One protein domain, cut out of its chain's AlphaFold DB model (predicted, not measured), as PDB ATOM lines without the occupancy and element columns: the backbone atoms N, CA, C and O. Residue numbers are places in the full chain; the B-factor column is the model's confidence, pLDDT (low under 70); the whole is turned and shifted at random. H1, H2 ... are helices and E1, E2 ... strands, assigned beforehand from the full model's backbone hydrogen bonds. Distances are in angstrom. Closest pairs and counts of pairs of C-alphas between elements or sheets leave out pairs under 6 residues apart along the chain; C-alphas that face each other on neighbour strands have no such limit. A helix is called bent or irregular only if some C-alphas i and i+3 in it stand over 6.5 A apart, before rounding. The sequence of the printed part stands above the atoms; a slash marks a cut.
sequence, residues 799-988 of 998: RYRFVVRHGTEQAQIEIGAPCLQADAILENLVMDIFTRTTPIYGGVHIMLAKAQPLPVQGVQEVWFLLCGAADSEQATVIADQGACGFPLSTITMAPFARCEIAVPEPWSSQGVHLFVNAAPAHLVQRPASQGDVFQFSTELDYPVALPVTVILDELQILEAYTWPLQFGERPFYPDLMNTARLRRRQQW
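This is residues 799 to 988 of the 998 residues of an uncharacterized protein of Symbiodinium microadriaticum (UniProt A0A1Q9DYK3). Two strongly twisted sheets form a sandwich, partly face to face with their strands crossed at 64 degrees; the larger, E2 E1 E5 E3 E11, curls round the long helix H1, with H7 on the same face. Short helices H2, H3 and H4 pack on the smaller sheet, E7 E6 E9 E8, and E4 and E10 form a small antiparallel sheet. The 190 printed residues hold seven named helices and eleven named strands, in the order E1 E2 H1 E3 E4 E5 E6 E7 H2 H3 E8 H4 E9 E10 H5 H6 E11 H7. Both larger sheets are mixed, the class is mixed, and the whole is compact, with a radius of gyration of the C-alphas of 16.4 A and spans of 48 by 37 by 33 A.

Start at E1, residues 799 to 806, a hairpin with E2, residues 809 to 816; N 802 and O 813 are within hydrogen-bond range at 2.9 A. H1, residues 822 to 836, is on this sheet; C-alphas 811 and 829 are its closest to E2, 5.5 A. E3, residues 844 to 848, runs on into E4, residues 851 to 853, at 66 degrees. E5, residues 859 to 867, is parallel to E1 (N 862 to O 801, 2.8 A) and antiparallel to E3 (N 865 to O 847, 2.8 A). E2, H1 and E3 make a split strand-helix-strand unit, E1 and E5 lying between its strands, with a right-handed crossover. In the other sheet, E6, residues 875 to 880, and E7, residues 889 to 893, form a hairpin (N 877 to O 891, 2.9 A). H2, residues 899 to 902, and H3, residues 905 to 908, lead to E8, residues 912 to 916, in a second such unit, also right-handed, with E6 and E9, residues 933 to 938, between. E9 is parallel to E6 (N 934 to O 878, 2.8 A) and antiparallel to E8 (N 915 to O 935, 2.9 A). H4, residues 921 to 924, only just touches H2, with 3 pairs of C-alphas within 8 A, the closest 900 and 921, 6.2 A. E10, residues 945 to 947, is antiparallel to E4 (N 946 to O 852, 2.8 A). H5, residues 948 to 954, and H6, residues 956 to 960, only graze the larger sheet. E11, residues 965 to 968, is antiparallel to E3 (N 965 to O 846, 2.9 A). H7, residues 976 to 986, touches residues 823 to 827 of H1 alone, at a steep tilt of 40 degrees, opposite ways; C-alphas 823 and 977 are closest, 5.3 A. H1 and H7 lie on the same face of the sheet E2 E1 E5 E3 E11 and make two layers with it, that is, helices on one face of a sheet. Every O i to N i+4 pair is within hydrogen-bond range in H7, against 10 of 11 in H1, 2 of 3 in H5 and 0 of 1 in H6, which has 1 of 2 O i to N i+3 pairs; H2, H3 and H4 are too short for an i+4 pair.

Find C-alpha 799 at (41.244, 32.149, 56.172), where E1 begins its 23.4 A; E2 spans 24.0 A, H1 21.6 A and E5 25.5 A. E9 spans 16.5 A, and H7 runs 15.1 A to C-alpha 986 at (39.706, 42.295, 83.648). H6 is irregular, but only just: C-alphas 957 and 960 are 6.8 A apart.

The C-alphas of Ser 909 and Arg 985 are the two farthest apart, 50.1 A. The printed part has no cut, and no link is long. Mean pLDDT of the printed part is 87.0; residues 839, 870 to 872 and 969 to 972 are under 70.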
ATOM      1  N   ARG A 799      42.412  31.284  56.305       90.00
ATOM      2  CA  ARG A 799      41.244  32.149  56.172       90.00
ATOM      3  C   ARG A 799      40.205  31.725  57.192       90.00
ATOM      4  O   ARG A 799      39.963  30.532  57.375       90.00
ATOM      5  N   TYR A 800      39.572  32.707  57.809       92.06
ATOM      6  CA  TYR A 800      38.432  32.500  58.688       92.06
ATOM      7  C   TYR A 800      37.190  33.134  58.074       92.06
ATOM      8  O   TYR A 800      37.297  34.089  57.307       92.06
ATOM      9  N   ARG A 801      36.009  32.630  58.425       94.25
ATOM     10  CA  ARG A 801      34.729  33.273  58.122       94.25
ATOM     11  C   ARG A 801      33.992  33.539  59.423       94.25
ATOM     12  O   ARG A 801      33.481  32.605  60.031       94.25
ATOM     13  N   PHE A 802      33.945  34.787  59.869       95.50
ATOM     14  CA  PHE A 802      33.114  35.145  61.019       95.50
ATOM     15  C   PHE A 802      31.651  35.117  60.576       95.50
ATOM     16  O   PHE A 802      31.322  35.683  59.536       95.50
ATOM     17  N   VAL A 803      30.795  34.442  61.342       94.56
ATOM     18  CA  VAL A 803      29.353  34.316  61.089       94.56
ATOM     19  C   VAL A 803      28.616  34.659  62.377       94.56
ATOM     20  O   VAL A 803      28.665  33.892  63.335       94.56
ATOM     21  N   VAL A 804      27.930  35.798  62.416       94.69
ATOM     22  CA  VAL A 804      27.057  36.184  63.535       94.69
ATOM     23  C   VAL A 804      25.623  35.765  63.194       94.69
ATOM     24  O   VAL A 804      25.200  35.923  62.048       94.69
ATOM     25  N   ARG A 805      24.868  35.216  64.157       91.38
ATOM     26  CA  ARG A 805      23.467  34.785  63.968       91.38
ATOM     27  C   ARG A 805      22.513  35.335  65.027       91.38
ATOM     28  O   ARG A 805      22.869  35.391  66.203       91.38
ATOM     29  N   HIS A 806      21.290  35.663  64.604       89.25
ATOM     30  CA  HIS A 806      20.160  36.038  65.461       89.25
ATOM     31  C   HIS A 806      18.826  35.596  64.829       89.25
ATOM     32  O   HIS A 806      18.415  36.106  63.787       89.25
ATOM     33  N   GLY A 807      18.124  34.649  65.454       85.25
ATOM     34  CA  GLY A 807      16.888  34.078  64.914       85.25
ATOM     35  C   GLY A 807      17.148  33.273  63.637       85.25
ATOM     36  O   GLY A 807      17.884  32.283  63.646       85.25
ATOM     37  N   THR A 808      16.537  33.708  62.535       84.12
ATOM     38  CA  THR A 808      16.807  33.220  61.170       84.12
ATOM     39  C   THR A 808      17.831  34.072  60.419       84.12
ATOM     40  O   THR A 808      18.295  33.658  59.359       84.12
ATOM     41  N   GLU A 809      18.179  35.253  60.935       88.75
ATOM     42  CA  GLU A 809      19.101  36.176  60.281       88.75
ATOM     43  C   GLU A 809      20.556  35.867  60.627       88.75
ATOM     44  O   GLU A 809      20.900  35.440  61.736       88.75
ATOM     45  N   GLN A 810      21.432  36.128  59.659       91.44
ATOM     46  CA  GLN A 810      22.874  36.011  59.822       91.44
ATOM     47  C   GLN A 810      23.603  37.112  59.051       91.44
ATOM     48  O   GLN A 810      23.117  37.599  58.030       91.44
ATOM     49  N   ALA A 811      24.793  37.464  59.525       91.81
ATOM     50  CA  ALA A 811      25.768  38.284  58.815       91.81
ATOM     51  C   ALA A 811      27.111  37.550  58.831       91.81
ATOM     52  O   ALA A 811      27.461  36.923  59.833       91.81
ATOM     53  N   GLN A 812      27.859  37.597  57.728       93.31
ATOM     54  CA  GLN A 812      29.124  36.871  57.615       93.31
ATOM     55  C   GLN A 812      30.168  37.603  56.776       93.31
ATOM     56  O   GLN A 812      29.820  38.318  55.838       93.31
ATOM     57  N   ILE A 813      31.446  37.359  57.067       92.38
ATOM     58  CA  ILE A 813      32.572  37.894  56.293       92.38
ATOM     59  C   ILE A 813      33.801  36.984  56.360       92.38
ATOM     60  O   ILE A 813      34.072  36.377  57.396       92.38
ATOM     61  N   GLU A 814      34.550  36.891  55.257       90.62
ATOM     62  CA  GLU A 814      35.854  36.219  55.219       90.62
ATOM     63  C   GLU A 814      36.996  37.179  55.570       90.62
ATOM     64  O   GLU A 814      37.034  38.319  55.113       90.62
ATOM     65  N   ILE A 815      37.942  36.691  56.372       87.38
ATOM     66  CA  ILE A 815      39.098  37.428  56.891       87.38
ATOM     67  C   ILE A 815      40.365  36.560  56.811       87.38
ATOM     68  O   ILE A 815      40.297  35.327  56.828       87.38
ATOM     69  N   GLY A 816      41.534  37.195  56.752       82.88
ATOM     70  CA  GLY A 816      42.828  36.524  56.907       82.88
ATOM     71  C   GLY A 816      43.337  36.577  58.349       82.88
ATOM     72  O   GLY A 816      42.954  37.460  59.114       82.88
ATOM     73  N   ALA A 817      44.225  35.652  58.716       76.06
ATOM     74  CA  ALA A 817      45.000  35.746  59.953       76.06
ATOM     75  C   ALA A 817      46.319  36.531  59.755       76.06
ATOM     76  O   ALA A 817      46.963  36.370  58.708       76.06
ATOM     77  N   PRO A 818      46.777  37.307  60.761       74.50
ATOM     78  CA  PRO A 818      46.089  37.628  62.018       74.50
ATOM     79  C   PRO A 818      44.955  38.651  61.816       74.50
ATOM     80  O   PRO A 818      45.018  39.475  60.912       74.50
ATOM     81  N   CYS A 819      43.943  38.623  62.689       82.19
ATOM     82  CA  CYS A 819      42.844  39.594  62.688       82.19
ATOM     83  C   CYS A 819      42.822  40.376  64.010       82.19
ATOM     84  O   CYS A 819      42.171  39.970  64.973       82.19
ATOM     85  N   LEU A 820      43.555  41.494  64.067       84.38
ATOM     86  CA  LEU A 820      43.611  42.351  65.260       84.38
ATOM     87  C   LEU A 820      42.346  43.213  65.432       84.38
ATOM     88  O   LEU A 820      42.037  43.649  66.537       84.38
ATOM     89  N   GLN A 821      41.575  43.418  64.361       90.62
ATOM     90  CA  GLN A 821      40.354  44.237  64.347       90.62
ATOM     91  C   GLN A 821      39.059  43.421  64.505       90.62
ATOM     92  O   GLN A 821      37.982  43.886  64.122       90.62
ATOM     93  N   ALA A 822      39.149  42.212  65.074       91.12
ATOM     94  CA  ALA A 822      38.020  41.297  65.255       91.12
ATOM     95  C   ALA A 822      36.789  41.982  65.879       91.12
ATOM     96  O   ALA A 822      35.677  41.798  65.390       91.12
ATOM     97  N   ASP A 823      36.999  42.822  66.894       92.50
ATOM     98  CA  ASP A 823      35.929  43.486  67.644       92.50
ATOM     99  C   ASP A 823      35.100  44.440  66.772       92.50
ATOM    100  O   ASP A 823      33.874  44.395  66.807       92.50
ATOM    101  N   ALA A 824      35.760  45.257  65.941       90.50
ATOM    102  CA  ALA A 824      35.094  46.192  65.033       90.50
ATOM    103  C   ALA A 824      34.407  45.466  63.867       90.50
ATOM    104  O   ALA A 824      33.341  45.879  63.416       90.50
ATOM    105  N   ILE A 825      34.989  44.362  63.387       92.12
ATOM    106  CA  ILE A 825      34.358  43.511  62.369       92.12
ATOM    107  C   ILE A 825      33.079  42.884  62.936       92.12
ATOM    108  O   ILE A 825      32.037  42.941  62.287       92.12
ATOM    109  N   LEU A 826      33.126  42.353  64.161       93.25
ATOM    110  CA  LEU A 826      31.950  41.821  64.849       93.25
ATOM    111  C   LEU A 826      30.905  42.912  65.112       93.25
ATOM    112  O   LEU A 826      29.733  42.677  64.848       93.25
ATOM    113  N   GLU A 827      31.302  44.110  65.541       91.31
ATOM    114  CA  GLU A 827      30.390  45.244  65.755       91.31
ATOM    115  C   GLU A 827      29.629  45.618  64.471       91.31
ATOM    116  O   GLU A 827      28.410  45.784  64.497       91.31
ATOM    117  N   ASN A 828      30.317  45.649  63.324       90.12
ATOM    118  CA  ASN A 828      29.688  45.910  62.029       90.12
ATOM    119  C   ASN A 828      28.734  44.773  61.601       90.12
ATOM    120  O   ASN A 828      27.636  45.059  61.126       90.12
ATOM    121  N   LEU A 829      29.091  43.496  61.810       91.94
ATOM    122  CA  LEU A 829      28.203  42.347  61.535       91.94
ATOM    123  C   LEU A 829      26.963  42.328  62.449       91.94
ATOM    124  O   LEU A 829      25.877  41.927  62.034       91.94
ATOM    125  N   VAL A 830      27.116  42.769  63.697       90.75
ATOM    126  CA  VAL A 830      26.025  42.915  64.665       90.75
ATOM    127  C   VAL A 830      25.070  44.035  64.240       90.75
ATOM    128  O   VAL A 830      23.857  43.828  64.224       90.75
ATOM    129  N   MET A 831      25.602  45.187  63.822       88.75
ATOM    130  CA  MET A 831      24.797  46.285  63.277       88.75
ATOM    131  C   MET A 831      24.067  45.882  61.990       88.75
ATOM    132  O   MET A 831      22.881  46.177  61.856       88.75
ATOM    133  N   ASP A 832      24.725  45.150  61.088       88.94
ATOM    134  CA  ASP A 832      24.118  44.598  59.870       88.94
ATOM    135  C   ASP A 832      22.882  43.732  60.195       88.94
ATOM    136  O   ASP A 832      21.801  43.947  59.640       88.94
ATOM    137  N   ILE A 833      22.976  42.849  61.198       88.94
ATOM    138  CA  ILE A 833      21.836  42.066  61.713       88.94
ATOM    139  C   ILE A 833      20.740  42.957  62.313       88.94
ATOM    140  O   ILE A 833      19.556  42.687  62.098       88.94
ATOM    141  N   PHE A 834      21.080  44.025  63.039       86.75
ATOM    142  CA  PHE A 834      20.082  44.954  63.591       86.75
ATOM    143  C   PHE A 834      19.382  45.815  62.526       86.75
ATOM    144  O   PHE A 834      18.300  46.328  62.803       86.75
ATOM    145  N   THR A 835      19.924  45.942  61.308       87.19
ATOM    146  CA  THR A 835      19.173  46.545  60.187       87.19
ATOM    147  C   THR A 835      18.106  45.612  59.607       87.19
ATOM    148  O   THR A 835      17.116  46.096  59.059       87.19
ATOM    149  N   ARG A 836      18.279  44.286  59.739       87.06
ATOM    150  CA  ARG A 836      17.347  43.264  59.219       87.06
ATOM    151  C   ARG A 836      16.377  42.705  60.261       87.06
ATOM    152  O   ARG A 836      15.285  42.273  59.901       87.06
ATOM    153  N   THR A 837      16.752  42.698  61.538       82.38
ATOM    154  CA  THR A 837      15.952  42.107  62.625       82.38
ATOM    155  C   THR A 837      15.160  43.145  63.417       82.38
ATOM    156  O   THR A 837      15.528  44.314  63.509       82.38
ATOM    157  N   THR A 838      14.063  42.713  64.044       73.56
ATOM    158  CA  THR A 838      13.387  43.517  65.074       73.56
ATOM    159  C   THR A 838      14.342  43.786  66.245       73.56
ATOM    160  O   THR A 838      15.026  42.851  66.670       73.56
ATOM    161  N   PRO A 839      14.368  45.009  66.809       69.44
ATOM    162  CA  PRO A 839      15.317  45.376  67.856       69.44
ATOM    163  C   PRO A 839      15.186  44.470  69.085       69.44
ATOM    164  O   PRO A 839      14.094  44.292  69.626       69.44
ATOM    165  N   ILE A 840      16.315  43.932  69.550       74.38
ATOM    166  CA  ILE A 840      16.387  43.179  70.806       74.38
ATOM    167  C   ILE A 840      16.107  44.149  71.961       74.38
ATOM    168  O   ILE A 840      16.761  45.186  72.084       74.38
ATOM    169  N   TYR A 841      15.129  43.817  72.805       71.12
ATOM    170  CA  TYR A 841      14.783  44.604  73.987       71.12
ATOM    171  C   TYR A 841      15.584  44.134  75.210       71.12
ATOM    172  O   TYR A 841      15.583  42.949  75.538       71.12
ATOM    173  N   GLY A 842      16.218  45.076  75.915       78.19
ATOM    174  CA  GLY A 842      17.035  44.809  77.103       78.19
ATOM    175  C   GLY A 842      18.531  44.691  76.795       78.19
ATOM    176  O   GLY A 842      18.993  45.096  75.731       78.19
ATOM    177  N   GLY A 843      19.297  44.155  77.751       83.00
ATOM    178  CA  GLY A 843      20.742  43.967  77.599       83.00
ATOM    179  C   GLY A 843      21.063  42.989  76.470       83.00
ATOM    180  O   GLY A 843      20.685  41.821  76.547       83.00
ATOM    181  N   VAL A 844      21.764  43.453  75.437       87.50
ATOM    182  CA  VAL A 844      22.133  42.633  74.279       87.50
ATOM    183  C   VAL A 844      23.506  42.013  74.493       87.50
ATOM    184  O   VAL A 844      24.444  42.693  74.922       87.50
ATOM    185  N   HIS A 845      23.609  40.719  74.192       90.44
ATOM    186  CA  HIS A 845      24.804  39.920  74.426       90.44
ATOM    187  C   HIS A 845      25.271  39.232  73.144       90.44
ATOM    188  O   HIS A 845      24.459  38.773  72.340       90.44
ATOM    189  N   ILE A 846      26.589  39.137  72.973       93.38
ATOM    190  CA  ILE A 846      27.237  38.325  71.938       93.38
ATOM    191  C   ILE A 846      28.130  37.277  72.599       93.38
ATOM    192  O   ILE A 846      28.782  37.554  73.607       93.38
ATOM    193  N   MET A 847      28.179  36.073  72.036       94.31
ATOM    194  CA  MET A 847      29.163  35.063  72.423       94.31
ATOM    195  C   MET A 847      29.627  34.207  71.248       94.31
ATOM    196  O   MET A 847      28.938  34.076  70.243       94.31
ATOM    197  N   LEU A 848      30.790  33.587  71.403       95.75
ATOM    198  CA  LEU A 848      31.311  32.541  70.536       95.75
ATOM    199  C   LEU A 848      30.555  31.227  70.807       95.75
ATOM    200  O   LEU A 848      30.327  30.867  71.963       95.75
ATOM    201  N   ALA A 849      30.166  30.503  69.757       94.38
ATOM    202  CA  ALA A 849      29.508  29.204  69.893       94.38
ATOM    203  C   ALA A 849      30.463  28.150  70.481       94.38
ATOM    204  O   ALA A 849      31.653  28.138  70.161       94.38
ATOM    205  N   LYS A 850      29.947  27.254  71.332       92.44
ATOM    206  CA  LYS A 850      30.731  26.285  72.131       92.44
ATOM    207  C   LYS A 850      31.371  25.156  71.324       92.44
ATOM    208  O   LYS A 850      32.322  24.533  71.792       92.44
ATOM    209  N   ALA A 851      30.879  24.929  70.115       92.44
ATOM    210  CA  ALA A 851      31.506  24.108  69.094       92.44
ATOM    211  C   ALA A 851      31.521  24.879  67.773       92.44
ATOM    212  O   ALA A 851      30.751  25.821  67.582       92.44
ATOM    213  N   GLN A 852      32.430  24.502  66.882       93.56
ATOM    214  CA  GLN A 852      32.688  25.206  65.631       93.56
ATOM    215  C   GLN A 852      32.732  24.181  64.489       93.56
ATOM    216  O   GLN A 852      33.162  23.049  64.719       93.56
ATOM    217  N   PRO A 853      32.275  24.498  63.268       91.31
ATOM    218  CA  PRO A 853      32.305  23.537  62.167       91.31
ATOM    219  C   PRO A 853      33.749  23.213  61.757       91.31
ATOM    220  O   PRO A 853      34.676  23.982  62.018       91.31
ATOM    221  N   LEU A 854      33.951  22.082  61.079       89.44
ATOM    222  CA  LEU A 854      35.233  21.797  60.429       89.44
ATOM    223  C   LEU A 854      35.516  22.802  59.292       89.44
ATOM    224  O   LEU A 854      34.576  23.280  58.651       89.44
ATOM    225  N   PRO A 855      36.793  23.105  58.992       88.81
ATOM    226  CA  PRO A 855      37.143  24.060  57.948       88.81
ATOM    227  C   PRO A 855      36.809  23.519  56.551       88.81
ATOM    228  O   PRO A 855      37.275  22.455  56.139       88.81
ATOM    229  N   VAL A 856      36.039  24.290  55.783       86.25
ATOM    230  CA  VAL A 856      35.564  23.933  54.440       86.25
ATOM    231  C   VAL A 856      36.385  24.688  53.396       86.25
ATOM    232  O   VAL A 856      36.528  25.905  53.470       86.25
ATOM    233  N   GLN A 857      36.944  23.978  52.408       86.44
ATOM    234  CA  GLN A 857      37.752  24.565  51.317       86.44
ATOM    235  C   GLN A 857      38.924  25.460  51.799       86.44
ATOM    236  O   GLN A 857      39.316  26.416  51.127       86.44
ATOM    237  N   GLY A 858      39.491  25.157  52.973       86.25
ATOM    238  CA  GLY A 858      40.563  25.951  53.588       86.25
ATOM    239  C   GLY A 858      40.095  27.250  54.261       86.25
ATOM    240  O   GLY A 858      40.918  28.135  54.491       86.25
ATOM    241  N   VAL A 859      38.796  27.374  54.559       91.00
ATOM    242  CA  VAL A 859      38.211  28.457  55.360       91.00
ATOM    243  C   VAL A 859      37.627  27.872  56.646       91.00
ATOM    244  O   VAL A 859      36.774  26.989  56.595       91.00
ATOM    245  N   GLN A 860      38.070  28.367  57.800       92.81
ATOM    246  CA  GLN A 860      37.505  28.017  59.103       92.81
ATOM    247  C   GLN A 860      36.349  28.965  59.437       92.81
ATOM    248  O   GLN A 860      36.581  30.147  59.682       92.81
ATOM    249  N   GLU A 861      35.105  28.486  59.481       93.12
ATOM    250  CA  GLU A 861      34.030  29.339  60.002       93.12
ATOM    251  C   GLU A 861      34.147  29.504  61.522       93.12
ATOM    252  O   GLU A 861      34.607  28.608  62.232       93.12
ATOM    253  N   VAL A 862      33.730  30.668  62.010       95.00
ATOM    254  CA  VAL A 862      33.711  31.036  63.423       95.00
ATOM    255  C   VAL A 862      32.323  31.585  63.722       95.00
ATOM    256  O   VAL A 862      31.981  32.698  63.319       95.00
ATOM    257  N   TRP A 863      31.494  30.769  64.362       95.06
ATOM    258  CA  TRP A 863      30.103  31.079  64.659       95.06
ATOM    259  C   TRP A 863      29.982  31.846  65.975       95.06
ATOM    260  O   TRP A 863      30.446  31.389  67.024       95.06
ATOM    261  N   PHE A 864      29.292  32.980  65.908       95.62
ATOM    262  CA  PHE A 864      28.912  33.826  67.030       95.62
ATOM    263  C   PHE A 864      27.387  33.897  67.128       95.62
ATOM    264  O   PHE A 864      26.676  33.988  66.126       95.62
ATOM    265  N   LEU A 865      26.887  33.889  68.356       93.56
ATOM    266  CA  LEU A 865      25.477  33.986  68.688       93.56
ATOM    267  C   LEU A 865      25.188  35.358  69.301       93.56
ATOM    268  O   LEU A 865      25.825  35.736  70.284       93.56
ATOM    269  N   LEU A 866      24.212  36.070  68.740       91.31
ATOM    270  CA  LEU A 866      23.551  37.198  69.393       91.31
ATOM    271  C   LEU A 866      22.342  36.702  70.183       91.31
ATOM    272  O   LEU A 866      21.566  35.873  69.703       91.31
ATOM    273  N   CYS A 867      22.151  37.248  71.379       86.75
ATOM    274  CA  CYS A 867      21.009  36.943  72.231       86.75
ATOM    275  C   CYS A 867      20.583  38.146  73.088       86.75
ATOM    276  O   CYS A 867      21.286  39.157  73.184       86.75
ATOM    277  N   GLY A 868      19.407  38.024  73.712       78.12
ATOM    278  CA  GLY A 868      18.902  38.977  74.704       78.12
ATOM    279  C   GLY A 868      19.667  38.923  76.030       78.12
ATOM    280  O   GLY A 868      20.841  38.552  76.070       78.12
ATOM    281  N   ALA A 869      18.999  39.304  77.121       70.94
ATOM    282  CA  ALA A 869      19.602  39.358  78.452       70.94
ATOM    283  C   ALA A 869      20.185  37.995  78.866       70.94
ATOM    284  O   ALA A 869      19.462  37.006  78.857       70.94
ATOM    285  N   ALA A 870      21.462  37.935  79.262       58.53
ATOM    286  CA  ALA A 870      22.114  36.679  79.649       58.53
ATOM    287  C   ALA A 870      21.524  36.041  80.922       58.53
ATOM    288  O   ALA A 870      21.660  34.835  81.108       58.53
ATOM    289  N   ASP A 871      20.826  36.827  81.747       56.69
ATOM    290  CA  ASP A 871      20.037  36.351  82.891       56.69
ATOM    291  C   ASP A 871      18.673  35.757  82.480       56.69
ATOM    292  O   ASP A 871      17.861  35.409  83.340       56.69
ATOM    293  N   SER A 872      18.364  35.647  81.179       63.97
ATOM    294  CA  SER A 872      17.158  34.951  80.737       63.97
ATOM    295  C   SER A 872      17.260  33.469  81.081       63.97
ATOM    296  O   SER A 872      18.158  32.778  80.611       63.97
ATOM    297  N   GLU A 873      16.277  32.950  81.817       73.31
ATOM    298  CA  GLU A 873      16.189  31.522  82.153       73.31
ATOM    299  C   GLU A 873      16.163  30.598  80.911       73.31
ATOM    300  O   GLU A 873      16.417  29.400  81.012       73.31
ATOM    301  N   GLN A 874      15.831  31.154  79.742       85.00
ATOM    302  CA  GLN A 874      15.793  30.481  78.446       85.00
ATOM    303  C   GLN A 874      17.174  30.442  77.778       85.00
ATOM    304  O   GLN A 874      17.827  31.474  77.638       85.00
ATOM    305  N   ALA A 875      17.582  29.269  77.289       88.38
ATOM    306  CA  ALA A 875      18.857  29.090  76.596       88.38
ATOM    307  C   ALA A 875      18.705  29.251  75.074       88.38
ATOM    308  O   ALA A 875      17.955  28.509  74.441       88.38
ATOM    309  N   THR A 876      19.451  30.169  74.461       90.88
ATOM    310  CA  THR A 876      19.579  30.277  73.001       90.88
ATOM    311  C   THR A 876      20.714  29.377  72.501       90.88
ATOM    312  O   THR A 876      21.856  29.486  72.958       90.88
ATOM    313  N   VAL A 877      20.401  28.503  71.543       93.06
ATOM    314  CA  VAL A 877      21.308  27.509  70.942       93.06
ATOM    315  C   VAL A 877      21.344  27.651  69.416       93.06
ATOM    316  O   VAL A 877      20.387  28.139  68.813       93.06
ATOM    317  N   ILE A 878      22.431  27.220  68.772       93.56
ATOM    318  CA  ILE A 878      22.536  27.169  67.304       93.56
ATOM    319  C   ILE A 878      22.122  25.775  66.834       93.56
ATOM    320  O   ILE A 878      22.811  24.806  67.129       93.56
ATOM    321  N   ALA A 879      21.029  25.666  66.085       92.31
ATOM    322  CA  ALA A 879      20.568  24.421  65.484       92.31
ATOM    323  C   ALA A 879      21.149  24.251  64.072       92.31
ATOM    324  O   ALA A 879      20.730  24.922  63.127       92.31
ATOM    325  N   ASP A 880      22.098  23.327  63.935       90.12
ATOM    326  CA  ASP A 880      22.615  22.832  62.663       90.12
ATOM    327  C   ASP A 880      21.752  21.666  62.168       90.12
ATOM    328  O   ASP A 880      21.894  20.511  62.579       90.12
ATOM    329  N   GLN A 881      20.814  22.010  61.289       86.44
ATOM    330  CA  GLN A 881      19.862  21.089  60.674       86.44
ATOM    331  C   GLN A 881      20.285  20.705  59.240       86.44
ATOM    332  O   GLN A 881      19.472  20.182  58.473       86.44
ATOM    333  N   GLY A 882      21.549  20.961  58.863       81.69
ATOM    334  CA  GLY A 882      22.037  20.819  57.488       81.69
ATOM    335  C   GLY A 882      21.922  19.398  56.929       81.69
ATOM    336  O   GLY A 882      21.531  19.226  55.775       81.69
ATOM    337  N   ALA A 883      22.162  18.373  57.755       77.19
ATOM    338  CA  ALA A 883      21.979  16.968  57.373       77.19
ATOM    339  C   ALA A 883      20.506  16.609  57.080       77.19
ATOM    340  O   ALA A 883      20.231  15.729  56.267       77.19
ATOM    341  N   CYS A 884      19.557  17.331  57.685       76.25
ATOM    342  CA  CYS A 884      18.121  17.209  57.421       76.25
ATOM    343  C   CYS A 884      17.654  18.073  56.228       76.25
ATOM    344  O   CYS A 884      16.461  18.103  55.929       76.25
ATOM    345  N   GLY A 885      18.561  18.795  55.556       79.81
ATOM    346  CA  GLY A 885      18.255  19.680  54.425       79.81
ATOM    347  C   GLY A 885      17.696  21.057  54.805       79.81
ATOM    348  O   GLY A 885      17.258  21.792  53.919       79.81
ATOM    349  N   PHE A 886      17.712  21.426  56.089       82.62
ATOM    350  CA  PHE A 886      17.238  22.724  56.579       82.62
ATOM    351  C   PHE A 886      18.414  23.681  56.862       82.62
ATOM    352  O   PHE A 886      19.511  23.228  57.198       82.62
ATOM    353  N   PRO A 887      18.222  25.008  56.736       83.81
ATOM    354  CA  PRO A 887      19.261  25.982  57.058       83.81
ATOM    355  C   PRO A 887      19.565  26.012  58.561       83.81
ATOM    356  O   PRO A 887      18.702  25.732  59.397       83.81
ATOM    357  N   LEU A 888      20.785  26.427  58.909       86.56
ATOM    358  CA  LEU A 888      21.137  26.706  60.299       86.56
ATOM    359  C   LEU A 888      20.300  27.867  60.845       86.56
ATOM    360  O   LEU A 888      20.131  28.889  60.183       86.56
ATOM    361  N   SER A 889      19.806  27.714  62.070       88.44
ATOM    362  CA  SER A 889      18.941  28.685  62.754       88.44
ATOM    363  C   SER A 889      19.297  28.772  64.238       88.44
ATOM    364  O   SER A 889      19.929  27.864  64.776       88.44
ATOM    365  N   THR A 890      18.915  29.848  64.928       90.31
ATOM    366  CA  THR A 890      19.032  29.909  66.396       90.31
ATOM    367  C   THR A 890      17.690  29.577  67.038       90.31
ATOM    368  O   THR A 890      16.684  30.198  66.694       90.31
ATOM    369  N   ILE A 891      17.672  28.649  67.993       88.88
ATOM    370  CA  ILE A 891      16.467  28.248  68.728       88.88
ATOM    371  C   ILE A 891      16.598  28.715  70.178       88.88
ATOM    372  O   ILE A 891      17.636  28.515  70.803       88.88
ATOM    373  N   THR A 892      15.538  29.306  70.727       89.56
ATOM    374  CA  THR A 892      15.443  29.618  72.159       89.56
ATOM    375  C   THR A 892      14.666  28.509  72.863       89.56
ATOM    376  O   THR A 892      13.510  28.246  72.532       89.56
ATOM    377  N   MET A 893      15.307  27.841  73.818       89.12
ATOM    378  CA  MET A 893      14.739  26.738  74.592       89.12
ATOM    379  C   MET A 893      14.134  27.222  75.911       89.12
ATOM    380  O   MET A 893      14.602  28.186  76.513       89.12
ATOM    381  N   ALA A 894      13.103  26.518  76.382       87.44
ATOM    382  CA  ALA A 894      12.470  26.787  77.671       87.44
ATOM    383  C   ALA A 894      13.447  26.593  78.857       87.44
ATOM    384  O   ALA A 894      14.427  25.850  78.726       87.44
ATOM    385  N   PRO A 895      13.178  27.208  80.026       84.88
ATOM    386  CA  PRO A 895      14.037  27.090  81.199       84.88
ATOM    387  C   PRO A 895      14.311  25.649  81.611       84.88
ATOM    388  O   PRO A 895      13.395  24.830  81.695       84.88
ATOM    389  N   PHE A 896      15.585  25.348  81.870       85.00
ATOM    390  CA  PHE A 896      16.071  24.022  82.272       85.00
ATOM    391  C   PHE A 896      15.682  22.875  81.315       85.00
ATOM    392  O   PHE A 896      15.734  21.703  81.697       85.00
ATOM    393  N   ALA A 897      15.309  23.184  80.068       86.19
ATOM    394  CA  ALA A 897      14.944  22.174  79.087       86.19
ATOM    395  C   ALA A 897      16.127  21.238  78.799       86.19
ATOM    396  O   ALA A 897      17.249  21.667  78.511       86.19
ATOM    397  N   ARG A 898      15.853  19.933  78.859       88.19
ATOM    398  CA  ARG A 898      16.781  18.893  78.414       88.19
ATOM    399  C   ARG A 898      16.999  18.998  76.908       88.19
ATOM    400  O   ARG A 898      16.057  19.286  76.168       88.19
ATOM    401  N   CYS A 899      18.223  18.741  76.460       88.50
ATOM    402  CA  CYS A 899      18.609  18.917  75.062       88.50
ATOM    403  C   CYS A 899      17.771  18.032  74.122       88.50
ATOM    404  O   CYS A 899      17.344  18.483  73.064       88.50
ATOM    405  N   GLU A 900      17.442  16.812  74.552       85.12
ATOM    406  CA  GLU A 900      16.644  15.829  73.812       85.12
ATOM    407  C   GLU A 900      15.234  16.329  73.444       85.12
ATOM    408  O   GLU A 900      14.661  15.863  72.463       85.12
ATOM    409  N   ILE A 901      14.685  17.311  74.173       84.31
ATOM    410  CA  ILE A 901      13.369  17.918  73.887       84.31
ATOM    411  C   ILE A 901      13.389  18.700  72.557       84.31
ATOM    412  O   ILE A 901      12.340  18.915  71.954       84.31
ATOM    413  N   ALA A 902      14.566  19.100  72.064       82.12
ATOM    414  CA  ALA A 902      14.706  19.780  70.777       82.12
ATOM    415  C   ALA A 902      14.648  18.844  69.554       82.12
ATOM    416  O   ALA A 902      14.689  19.342  68.431       82.12
ATOM    417  N   VAL A 903      14.565  17.518  69.731       84.12
ATOM    418  CA  VAL A 903      14.355  16.575  68.619       84.12
ATOM    419  C   VAL A 903      12.858  16.494  68.297       84.12
ATOM    420  O   VAL A 903      12.087  16.030  69.140       84.12
ATOM    421  N   PRO A 904      12.409  16.879  67.087       85.25
ATOM    422  CA  PRO A 904      11.027  16.667  66.675       85.25
ATOM    423  C   PRO A 904      10.695  15.170  66.644       85.25
ATOM    424  O   PRO A 904      11.456  14.373  66.092       85.25
ATOM    425  N   GLU A 905       9.526  14.781  67.157       86.75
ATOM    426  CA  GLU A 905       9.052  13.385  67.136       86.75
ATOM    427  C   GLU A 905       9.150  12.715  65.740       86.75
ATOM    428  O   GLU A 905       9.636  11.582  65.670       86.75
ATOM    429  N   PRO A 906       8.835  13.392  64.608       87.69
ATOM    430  CA  PRO A 906       9.054  12.826  63.275       87.69
ATOM    431  C   PRO A 906      10.512  12.453  62.975       87.69
ATOM    432  O   PRO A 906      10.751  11.434  62.331       87.69
ATOM    433  N   TRP A 907      11.484  13.244  63.438       88.50
ATOM    434  CA  TRP A 907      12.916  13.010  63.213       88.50
ATOM    435  C   TRP A 907      13.424  11.848  64.074       88.50
ATOM    436  O   TRP A 907      14.126  10.971  63.572       88.50
ATOM    437  N   SER A 908      12.967  11.771  65.327       86.50
ATOM    438  CA  SER A 908      13.198  10.607  66.196       86.50
ATOM    439  C   SER A 908      12.688   9.309  65.546       86.50
ATOM    440  O   SER A 908      13.409   8.314  65.484       86.50
ATOM    441  N   SER A 909      11.499   9.340  64.923       88.31
ATOM    442  CA  SER A 909      10.937   8.191  64.190       88.31
ATOM    443  C   SER A 909      11.753   7.757  62.958       88.31
ATOM    444  O   SER A 909      11.592   6.639  62.472       88.31
ATOM    445  N   GLN A 910      12.638   8.629  62.461       88.94
ATOM    446  CA  GLN A 910      13.506   8.410  61.300       88.94
ATOM    447  C   GLN A 910      14.944   8.009  61.686       88.94
ATOM    448  O   GLN A 910      15.788   7.869  60.803       88.94
ATOM    449  N   GLY A 911      15.238   7.813  62.978       89.69
ATOM    450  CA  GLY A 911      16.589   7.487  63.454       89.69
ATOM    451  C   GLY A 911      17.553   8.680  63.451       89.69
ATOM    452  O   GLY A 911      18.768   8.489  63.395       89.69
ATOM    453  N   VAL A 912      17.022   9.908  63.485       90.12
ATOM    454  CA  VAL A 912      17.817  11.133  63.640       90.12
ATOM    455  C   VAL A 912      18.037  11.402  65.127       90.12
ATOM    456  O   VAL A 912      17.090  11.581  65.895       90.12
ATOM    457  N   HIS A 913      19.304  11.480  65.514       91.19
ATOM    458  CA  HIS A 913      19.772  11.773  66.862       91.19
ATOM    459  C   HIS A 913      20.307  13.202  66.964       91.19
ATOM    460  O   HIS A 913      20.781  13.787  65.987       91.19
ATOM    461  N   LEU A 914      20.256  13.756  68.177       93.25
ATOM    462  CA  LEU A 914      20.857  15.046  68.508       93.25
ATOM    463  C   LEU A 914      22.247  14.863  69.121       93.25
ATOM    464  O   LEU A 914      22.437  14.094  70.068       93.25
ATOM    465  N   PHE A 915      23.183  15.674  68.644       93.56
ATOM    466  CA  PHE A 915      24.503  15.873  69.217       93.56
ATOM    467  C   PHE A 915      24.624  17.328  69.678       93.56
ATOM    468  O   PHE A 915      24.351  18.253  68.916       93.56
ATOM    469  N   VAL A 916      25.029  17.548  70.926       94.31
ATOM    470  CA  VAL A 916      25.279  18.877  71.492       94.31
ATOM    471  C   VAL A 916      26.785  19.078  71.563       94.31
ATOM    472  O   VAL A 916      27.472  18.354  72.280       94.31
ATOM    473  N   ASN A 917      27.311  20.048  70.818       93.12
ATOM    474  CA  ASN A 917      28.749  20.293  70.678       93.12
ATOM    475  C   ASN A 917      29.517  19.012  70.265       93.12
ATOM    476  O   ASN A 917      30.494  18.638  70.909       93.12
ATOM    477  N   ALA A 918      29.022  18.307  69.238       91.38
ATOM    478  CA  ALA A 918      29.452  16.972  68.785       91.38
ATOM    479  C   ALA A 918      29.316  15.798  69.793       91.38
ATOM    480  O   ALA A 918      29.540  14.648  69.416       91.38
ATOM    481  N   ALA A 919      28.887  16.018  71.042       91.88
ATOM    482  CA  ALA A 919      28.615  14.941  72.000       91.88
ATOM    483  C   ALA A 919      27.153  14.444  71.897       91.88
ATOM    484  O   ALA A 919      26.244  15.275  71.901       91.88
ATOM    485  N   PRO A 920      26.868  13.126  71.850       91.69
ATOM    486  CA  PRO A 920      25.494  12.607  71.841       91.69
ATOM    487  C   PRO A 920      24.664  13.145  73.017       91.69
ATOM    488  O   PRO A 920      25.103  13.053  74.163       91.69
ATOM    489  N   ALA A 921      23.457  13.666  72.764       91.31
ATOM    490  CA  ALA A 921      22.675  14.394  73.774       91.31
ATOM    491  C   ALA A 921      22.443  13.603  75.078       91.31
ATOM    492  O   ALA A 921      22.572  14.156  76.167       91.31
ATOM    493  N   HIS A 922      22.216  12.290  74.981       86.62
ATOM    494  CA  HIS A 922      22.008  11.408  76.138       86.62
ATOM    495  C   HIS A 922      23.239  11.267  77.063       86.62
ATOM    496  O   HIS A 922      23.102  10.837  78.211       86.62
ATOM    497  N   LEU A 923      24.444  11.623  76.595       90.75
ATOM    498  CA  LEU A 923      25.670  11.676  77.408       90.75
ATOM    499  C   LEU A 923      25.893  13.046  78.059       90.75
ATOM    500  O   LEU A 923      26.687  13.153  78.987       90.75
ATOM    501  N   VAL A 924      25.207  14.089  77.587       88.38
ATOM    502  CA  VAL A 924      25.428  15.478  78.017       88.38
ATOM    503  C   VAL A 924      24.838  15.727  79.408       88.38
ATOM    504  O   VAL A 924      25.402  16.511  80.162       88.38
ATOM    505  N   GLN A 925      23.739  15.046  79.762       87.06
ATOM    506  CA  GLN A 925      23.098  14.970  81.096       87.06
ATOM    507  C   GLN A 925      22.733  16.295  81.808       87.06
ATOM    508  O   GLN A 925      22.123  16.268  82.878       87.06
ATOM    509  N   ARG A 926      23.012  17.447  81.196       92.19
ATOM    510  CA  ARG A 926      22.651  18.796  81.656       92.19
ATOM    511  C   ARG A 926      21.564  19.431  80.770       92.19
ATOM    512  O   ARG A 926      21.388  19.007  79.623       92.19
ATOM    513  N   PRO A 927      20.847  20.465  81.251       91.56
ATOM    514  CA  PRO A 927      20.013  21.294  80.385       91.56
ATOM    515  C   PRO A 927      20.825  21.980  79.275       91.56
ATOM    516  O   PRO A 927      22.054  22.122  79.357       91.56
ATOM    517  N   ALA A 928      20.110  22.434  78.247       91.19
ATOM    518  CA  ALA A 928      20.651  23.312  77.218       91.19
ATOM    519  C   ALA A 928      21.189  24.615  77.837       91.19
ATOM    520  O   ALA A 928      20.669  25.101  78.841       91.19
ATOM    521  N   SER A 929      22.240  25.180  77.246       91.00
ATOM    522  CA  SER A 929      22.913  26.372  77.764       91.00
ATOM    523  C   SER A 929      23.321  27.323  76.640       91.00
ATOM    524  O   SER A 929      23.537  26.897  75.505       91.00
ATOM    525  N   GLN A 930      23.464  28.611  76.963       90.12
ATOM    526  CA  GLN A 930      23.744  29.659  75.977       90.12
ATOM    527  C   GLN A 930      24.932  29.309  75.073       90.12
ATOM    528  O   GLN A 930      25.999  28.932  75.570       90.12
ATOM    529  N   GLY A 931      24.742  29.404  73.757       90.75
ATOM    530  CA  GLY A 931      25.789  29.143  72.766       90.75
ATOM    531  C   GLY A 931      26.146  27.669  72.551       90.75
ATOM    532  O   GLY A 931      27.142  27.400  71.882       90.75
ATOM    533  N   ASP A 932      25.378  26.713  73.090       93.69
ATOM    534  CA  ASP A 932      25.471  25.314  72.652       93.69
ATOM    535  C   ASP A 932      25.103  25.180  71.163       93.69
ATOM    536  O   ASP A 932      24.237  25.894  70.648       93.69
ATOM    537  N   VAL A 933      25.752  24.239  70.472       94.25
ATOM    538  CA  VAL A 933      25.474  23.891  69.073       94.25
ATOM    539  C   VAL A 933      24.784  22.534  69.015       94.25
ATOM    540  O   VAL A 933      25.312  21.546  69.516       94.25
ATOM    541  N   PHE A 934      23.602  22.491  68.415       94.62
ATOM    542  CA  PHE A 934      22.731  21.329  68.290       94.62
ATOM    543  C   PHE A 934      22.814  20.806  66.856       94.62
ATOM    544  O   PHE A 934      22.256  21.413  65.947       94.62
ATOM    545  N   GLN A 935      23.526  19.702  66.653       92.94
ATOM    546  CA  GLN A 935      23.744  19.076  65.351       92.94
ATOM    547  C   GLN A 935      22.865  17.830  65.241       92.94
ATOM    548  O   GLN A 935      22.928  16.944  66.096       92.94
ATOM    549  N   PHE A 936      22.038  17.758  64.202       91.31
ATOM    550  CA  PHE A 936      21.148  16.620  63.960       91.31
ATOM    551  C   PHE A 936      21.767  15.686  62.918       91.31
ATOM    552  O   PHE A 936      22.191  16.152  61.864       91.31
ATOM    553  N   SER A 937      21.836  14.382  63.198       89.62
ATOM    554  CA  SER A 937      22.393  13.393  62.263       89.62
ATOM    555  C   SER A 937      21.837  11.985  62.498       89.62
ATOM    556  O   SER A 937      21.241  11.715  63.536       89.62
ATOM    557  N   THR A 938      22.029  11.076  61.544       86.94
ATOM    558  CA  THR A 938      21.653   9.655  61.688       86.94
ATOM    559  C   THR A 938      22.786   8.835  62.315       86.94
ATOM    560  O   THR A 938      23.933   9.274  62.338       86.94
ATOM    561  N   GLU A 939      22.491   7.621  62.791       71.62
ATOM    562  CA  GLU A 939      23.466   6.722  63.452       71.62
ATOM    563  C   GLU A 939      24.707   6.362  62.610       71.62
ATOM    564  O   GLU A 939      25.691   5.861  63.150       71.62
ATOM    565  N   LEU A 940      24.670   6.602  61.295       74.69
ATOM    566  CA  LEU A 940      25.773   6.318  60.376       74.69
ATOM    567  C   LEU A 940      26.823   7.441  60.320       74.69
ATOM    568  O   LEU A 940      27.986   7.159  60.038       74.69
ATOM    569  N   ASP A 941      26.432   8.686  60.608       79.75
ATOM    570  CA  ASP A 941      27.257   9.884  60.426       79.75
ATOM    571  C   ASP A 941      27.396  10.650  61.751       79.75
ATOM    572  O   ASP A 941      26.555  11.476  62.110       79.75
ATOM    573  N   TYR A 942      28.483  10.412  62.485       83.25
ATOM    574  CA  TYR A 942      28.799  11.189  63.687       83.25
ATOM    575  C   TYR A 942      29.252  12.610  63.296       83.25
ATOM    576  O   TYR A 942      30.266  12.743  62.603       83.25
ATOM    577  N   PRO A 943      28.559  13.682  63.730       84.12
ATOM    578  CA  PRO A 943      28.953  15.043  63.393       84.12
ATOM    579  C   PRO A 943      30.261  15.400  64.102       84.12
ATOM    580  O   PRO A 943      30.372  15.318  65.323       84.12
ATOM    581  N   VAL A 944      31.260  15.819  63.326       84.62
ATOM    582  CA  VAL A 944      32.556  16.261  63.849       84.62
ATOM    583  C   VAL A 944      32.573  17.784  63.921       84.62
ATOM    584  O   VAL A 944      32.322  18.463  62.925       84.62
ATOM    585  N   ALA A 945      32.912  18.316  65.092       88.31
ATOM    586  CA  ALA A 945      33.117  19.740  65.318       88.31
ATOM    587  C   ALA A 945      34.548  20.015  65.795       88.31
ATOM    588  O   ALA A 945      35.165  19.197  66.480       88.31
ATOM    589  N   LEU A 946      35.069  21.190  65.453       88.69
ATOM    590  CA  LEU A 946      36.310  21.715  66.001       88.69
ATOM    591  C   LEU A 946      36.046  22.264  67.421       88.69
ATOM    592  O   LEU A 946      35.106  23.047  67.605       88.69
ATOM    593  N   PRO A 947      36.855  21.901  68.434       86.69
ATOM    594  CA  PRO A 947      36.754  22.508  69.753       86.69
ATOM    595  C   PRO A 947      37.225  23.966  69.705       86.69
ATOM    596  O   PRO A 947      38.241  24.294  69.089       86.69
ATOM    597  N   VAL A 948      36.501  24.839  70.409       88.62
ATOM    598  CA  VAL A 948      36.741  26.293  70.454       88.62
ATOM    599  C   VAL A 948      38.184  26.663  70.807       88.62
ATOM    600  O   VAL A 948      38.699  27.644  70.276       88.62
ATOM    601  N   THR A 949      38.860  25.872  71.645       87.88
ATOM    602  CA  THR A 949      40.257  26.101  72.047       87.88
ATOM    603  C   THR A 949      41.201  26.258  70.857       87.88
ATOM    604  O   THR A 949      42.002  27.183  70.861       87.88
ATOM    605  N   VAL A 950      41.040  25.463  69.793       87.88
ATOM    606  CA  VAL A 950      41.888  25.549  68.587       87.88
ATOM    607  C   VAL A 950      41.719  26.891  67.866       87.88
ATOM    608  O   VAL A 950      42.672  27.407  67.288       87.88
ATOM    609  N   ILE A 951      40.528  27.498  67.927       89.12
ATOM    610  CA  ILE A 951      40.313  28.848  67.387       89.12
ATOM    611  C   ILE A 951      40.906  29.904  68.328       89.12
ATOM    612  O   ILE A 951      41.502  30.862  67.849       89.12
ATOM    613  N   LEU A 952      40.803  29.728  69.648       88.56
ATOM    614  CA  LEU A 952      41.378  30.659  70.628       88.56
ATOM    615  C   LEU A 952      42.909  30.664  70.636       88.56
ATOM    616  O   LEU A 952      43.493  31.716  70.868       88.56
ATOM    617  N   ASP A 953      43.563  29.532  70.381       84.38
ATOM    618  CA  ASP A 953      45.027  29.447  70.349       84.38
ATOM    619  C   ASP A 953      45.621  30.284  69.197       84.38
ATOM    620  O   ASP A 953      46.685  30.892  69.354       84.38
ATOM    621  N   GLU A 954      44.897  30.379  68.073       83.19
ATOM    622  CA  GLU A 954      45.277  31.140  66.873       83.19
ATOM    623  C   GLU A 954      44.672  32.563  66.830       83.19
ATOM    624  O   GLU A 954      45.308  33.483  66.314       83.19
ATOM    625  N   LEU A 955      43.488  32.779  67.415       87.62
ATOM    626  CA  LEU A 955      42.772  34.062  67.491       87.62
ATOM    627  C   LEU A 955      42.452  34.437  68.951       87.62
ATOM    628  O   LEU A 955      41.293  34.598  69.334       87.62
ATOM    629  N   GLN A 956      43.494  34.627  69.765       85.56
ATOM    630  CA  GLN A 956      43.400  34.895  71.216       85.56
ATOM    631  C   GLN A 956      42.515  36.102  71.576       85.56
ATOM    632  O   GLN A 956      41.877  36.114  72.627       85.56
ATOM    633  N   ILE A 957      42.386  37.077  70.668       88.12
ATOM    634  CA  ILE A 957      41.458  38.213  70.783       88.12
ATOM    635  C   ILE A 957      39.999  37.776  71.044       88.12
ATOM    636  O   ILE A 957      39.254  38.488  71.723       88.12
ATOM    637  N   LEU A 958      39.595  36.584  70.590       92.19
ATOM    638  CA  LEU A 958      38.241  36.052  70.758       92.19
ATOM    639  C   LEU A 958      37.927  35.530  72.178       92.19
ATOM    640  O   LEU A 958      36.768  35.233  72.461       92.19
ATOM    641  N   GLU A 959      38.893  35.495  73.105       91.06
ATOM    642  CA  GLU A 959      38.675  35.125  74.521       91.06
ATOM    643  C   GLU A 959      37.685  36.054  75.260       91.06
ATOM    644  O   GLU A 959      37.060  35.659  76.246       91.06
ATOM    645  N   ALA A 960      37.456  37.273  74.760       92.44
ATOM    646  CA  ALA A 960      36.406  38.145  75.290       92.44
ATOM    647  C   ALA A 960      34.982  37.591  75.049       92.44
ATOM    648  O   ALA A 960      34.057  37.924  75.793       92.44
ATOM    649  N   TYR A 961      34.803  36.742  74.032       94.38
ATOM    650  CA  TYR A 961      33.505  36.298  73.513       94.38
ATOM    651  C   TYR A 961      33.105  34.890  73.973       94.38
ATOM    652  O   TYR A 961      31.971  34.479  73.763       94.38
ATOM    653  N   THR A 962      33.995  34.123  74.602       91.81
ATOM    654  CA  THR A 962      33.725  32.729  75.018       91.81
ATOM    655  C   THR A 962      32.698  32.601  76.149       91.81
ATOM    656  O   THR A 962      32.158  31.519  76.375       91.81
ATOM    657  N   TRP A 963      32.376  33.712  76.813       89.19
ATOM    658  CA  TRP A 963      31.224  33.883  77.701       89.19
ATOM    659  C   TRP A 963      30.355  35.044  77.188       89.19
ATOM    660  O   TRP A 963      30.915  35.969  76.596       89.19
ATOM    661  N   PRO A 964      29.030  35.067  77.445       91.06
ATOM    662  CA  PRO A 964      28.146  36.172  77.056       91.06
ATOM    663  C   PRO A 964      28.735  37.546  77.386       91.06
ATOM    664  O   PRO A 964      28.971  37.880  78.548       91.06
ATOM    665  N   LEU A 965      29.041  38.329  76.355       92.38
ATOM    666  CA  LEU A 965      29.552  39.690  76.453       92.38
ATOM    667  C   LEU A 965      28.380  40.644  76.254       92.38
ATOM    668  O   LEU A 965      27.882  40.758  75.137       92.38
ATOM    669  N   GLN A 966      27.928  41.302  77.323       90.19
ATOM    670  CA  GLN A 966      26.992  42.420  77.203       90.19
ATOM    671  C   GLN A 966      27.715  43.586  76.526       90.19
ATOM    672  O   GLN A 966      28.851  43.870  76.890       90.19
ATOM    673  N   PHE A 967      27.083  44.256  75.564       85.88
ATOM    674  CA  PHE A 967      27.691  45.405  74.866       85.88
ATOM    675  C   PHE A 967      26.715  46.563  74.600       85.88
ATOM    676  O   PHE A 967      27.043  47.504  73.882       85.88
ATOM    677  N   GLY A 968      25.514  46.513  75.180       74.75
ATOM    678  CA  GLY A 968      24.560  47.617  75.152       74.75
ATOM    679  C   GLY A 968      23.233  47.274  75.826       74.75
ATOM    680  O   GLY A 968      22.826  46.115  75.877       74.75
ATOM    681  N   GLU A 969      22.533  48.291  76.329       67.69
ATOM    682  CA  GLU A 969      21.128  48.191  76.769       67.69
ATOM    683  C   GLU A 969      20.128  48.418  75.619       67.69
ATOM    684  O   GLU A 969      18.914  48.307  75.804       67.69
ATOM    685  N   ARG A 970      20.625  48.837  74.445       62.56
ATOM    686  CA  ARG A 970      19.842  49.191  73.253       62.56
ATOM    687  C   ARG A 970      20.653  48.859  71.992       62.56
ATOM    688  O   ARG A 970      21.840  49.174  71.968       62.56
ATOM    689  N   PRO A 971      20.036  48.331  70.921       60.75
ATOM    690  CA  PRO A 971      20.764  47.880  69.727       60.75
ATOM    691  C   PRO A 971      21.392  49.008  68.886       60.75
ATOM    692  O   PRO A 971      22.221  48.734  68.033       60.75
ATOM    693  N   PHE A 972      21.025  50.274  69.108       65.88
ATOM    694  CA  PHE A 972      21.470  51.405  68.276       65.88
ATOM    695  C   PHE A 972      22.807  52.038  68.694       65.88
ATOM    696  O   PHE A 972      23.299  52.915  67.991       65.88
ATOM    697  N   TYR A 973      23.372  51.622  69.830       70.19
ATOM    698  CA  TYR A 973      24.672  52.084  70.327       70.19
ATOM    699  C   TYR A 973      25.440  50.891  70.916       70.19
ATOM    700  O   TYR A 973      25.510  50.761  72.140       70.19
ATOM    701  N   PRO A 974      25.951  49.974  70.074       75.88
ATOM    702  CA  PRO A 974      26.859  48.940  70.543       75.88
ATOM    703  C   PRO A 974      28.172  49.584  71.004       75.88
ATOM    704  O   PRO A 974      28.786  50.338  70.256       75.88
ATOM    705  N   ASP A 975      28.614  49.259  72.215       87.00
ATOM    706  CA  ASP A 975      29.946  49.614  72.720       87.00
ATOM    707  C   ASP A 975      30.828  48.356  72.789       87.00
ATOM    708  O   ASP A 975      31.422  48.007  73.818       87.00
ATOM    709  N   LEU A 976      30.824  47.584  71.694       90.44
ATOM    710  CA  LEU A 976      31.381  46.235  71.682       90.44
ATOM    711  C   LEU A 976      32.902  46.268  71.792       90.44
ATOM    712  O   LEU A 976      33.472  45.504  72.570       90.44
ATOM    713  N   MET A 977      33.545  47.187  71.071       90.19
ATOM    714  CA  MET A 977      34.998  47.362  71.082       90.19
ATOM    715  C   MET A 977      35.529  47.707  72.486       90.19
ATOM    716  O   MET A 977      36.454  47.048  72.971       90.19
ATOM    717  N   ASN A 978      34.923  48.674  73.188       89.62
ATOM    718  CA  ASN A 978      35.363  49.023  74.543       89.62
ATOM    719  C   ASN A 978      34.996  47.943  75.565       89.62
ATOM    720  O   ASN A 978      35.808  47.661  76.446       89.62
ATOM    721  N   THR A 979      33.830  47.296  75.455       91.88
ATOM    722  CA  THR A 979      33.433  46.279  76.444       91.88
ATOM    723  C   THR A 979      34.229  44.978  76.287       91.88
ATOM    724  O   THR A 979      34.637  44.385  77.289       91.88
ATOM    725  N   ALA A 980      34.555  44.566  75.054       93.19
ATOM    726  CA  ALA A 980      35.474  43.457  74.788       93.19
ATOM    727  C   ALA A 980      36.874  43.747  75.356       93.19
ATOM    728  O   ALA A 980      37.437  42.920  76.080       93.19
ATOM    729  N   ARG A 981      37.404  44.955  75.115       91.44
ATOM    730  CA  ARG A 981      38.684  45.398  75.681       91.44
ATOM    731  C   ARG A 981      38.655  45.484  77.207       91.44
ATOM    732  O   ARG A 981      39.583  45.001  77.850       91.44
ATOM    733  N   LEU A 982      37.593  46.015  77.814       90.88
ATOM    734  CA  LEU A 982      37.440  46.068  79.272       90.88
ATOM    735  C   LEU A 982      37.417  44.662  79.885       90.88
ATOM    736  O   LEU A 982      38.064  44.434  80.908       90.88
ATOM    737  N   ARG A 983      36.757  43.694  79.236       91.88
ATOM    738  CA  ARG A 983      36.811  42.285  79.648       91.88
ATOM    739  C   ARG A 983      38.223  41.709  79.529       91.88
ATOM    740  O   ARG A 983      38.686  41.102  80.491       91.88
ATOM    741  N   ARG A 984      38.950  41.958  78.434       90.94
ATOM    742  CA  ARG A 984      40.369  41.556  78.293       90.94
ATOM    743  C   ARG A 984      41.274  42.192  79.350       90.94
ATOM    744  O   ARG A 984      42.190  41.521  79.836       90.94
ATOM    745  N   ARG A 985      40.986  43.443  79.740       89.19
ATOM    746  CA  ARG A 985      41.625  44.164  80.855       89.19
ATOM    747  C   ARG A 985      41.301  43.531  82.219       89.19
ATOM    748  O   ARG A 985      42.184  43.389  83.056       89.19
ATOM    749  N   GLN A 986      40.080  43.041  82.434       89.75
ATOM    750  CA  GLN A 986      39.706  42.295  83.648       89.75
ATOM    751  C   GLN A 986      40.288  40.868  83.688       89.75
ATOM    752  O   GLN A 986      40.707  40.413  84.748       89.75
ATOM    753  N   GLN A 987      40.370  40.182  82.543       87.69
ATOM    754  CA  GLN A 987      40.919  38.823  82.391       87.69
ATOM    755  C   GLN A 987      42.455  38.750  82.476       87.69
ATOM    756  O   GLN A 987      43.010  37.655  82.475       87.69
ATOM    757  N   TRP A 988      43.151  39.891  82.537       86.75
ATOM    758  CA  TRP A 988      44.620  39.964  82.576       86.75
ATOM    759  C   TRP A 988      45.316  39.393  81.323       86.75
ATOM    760  O   TRP A 988      46.459  38.956  81.393       86.75
TER     761      TRP A 988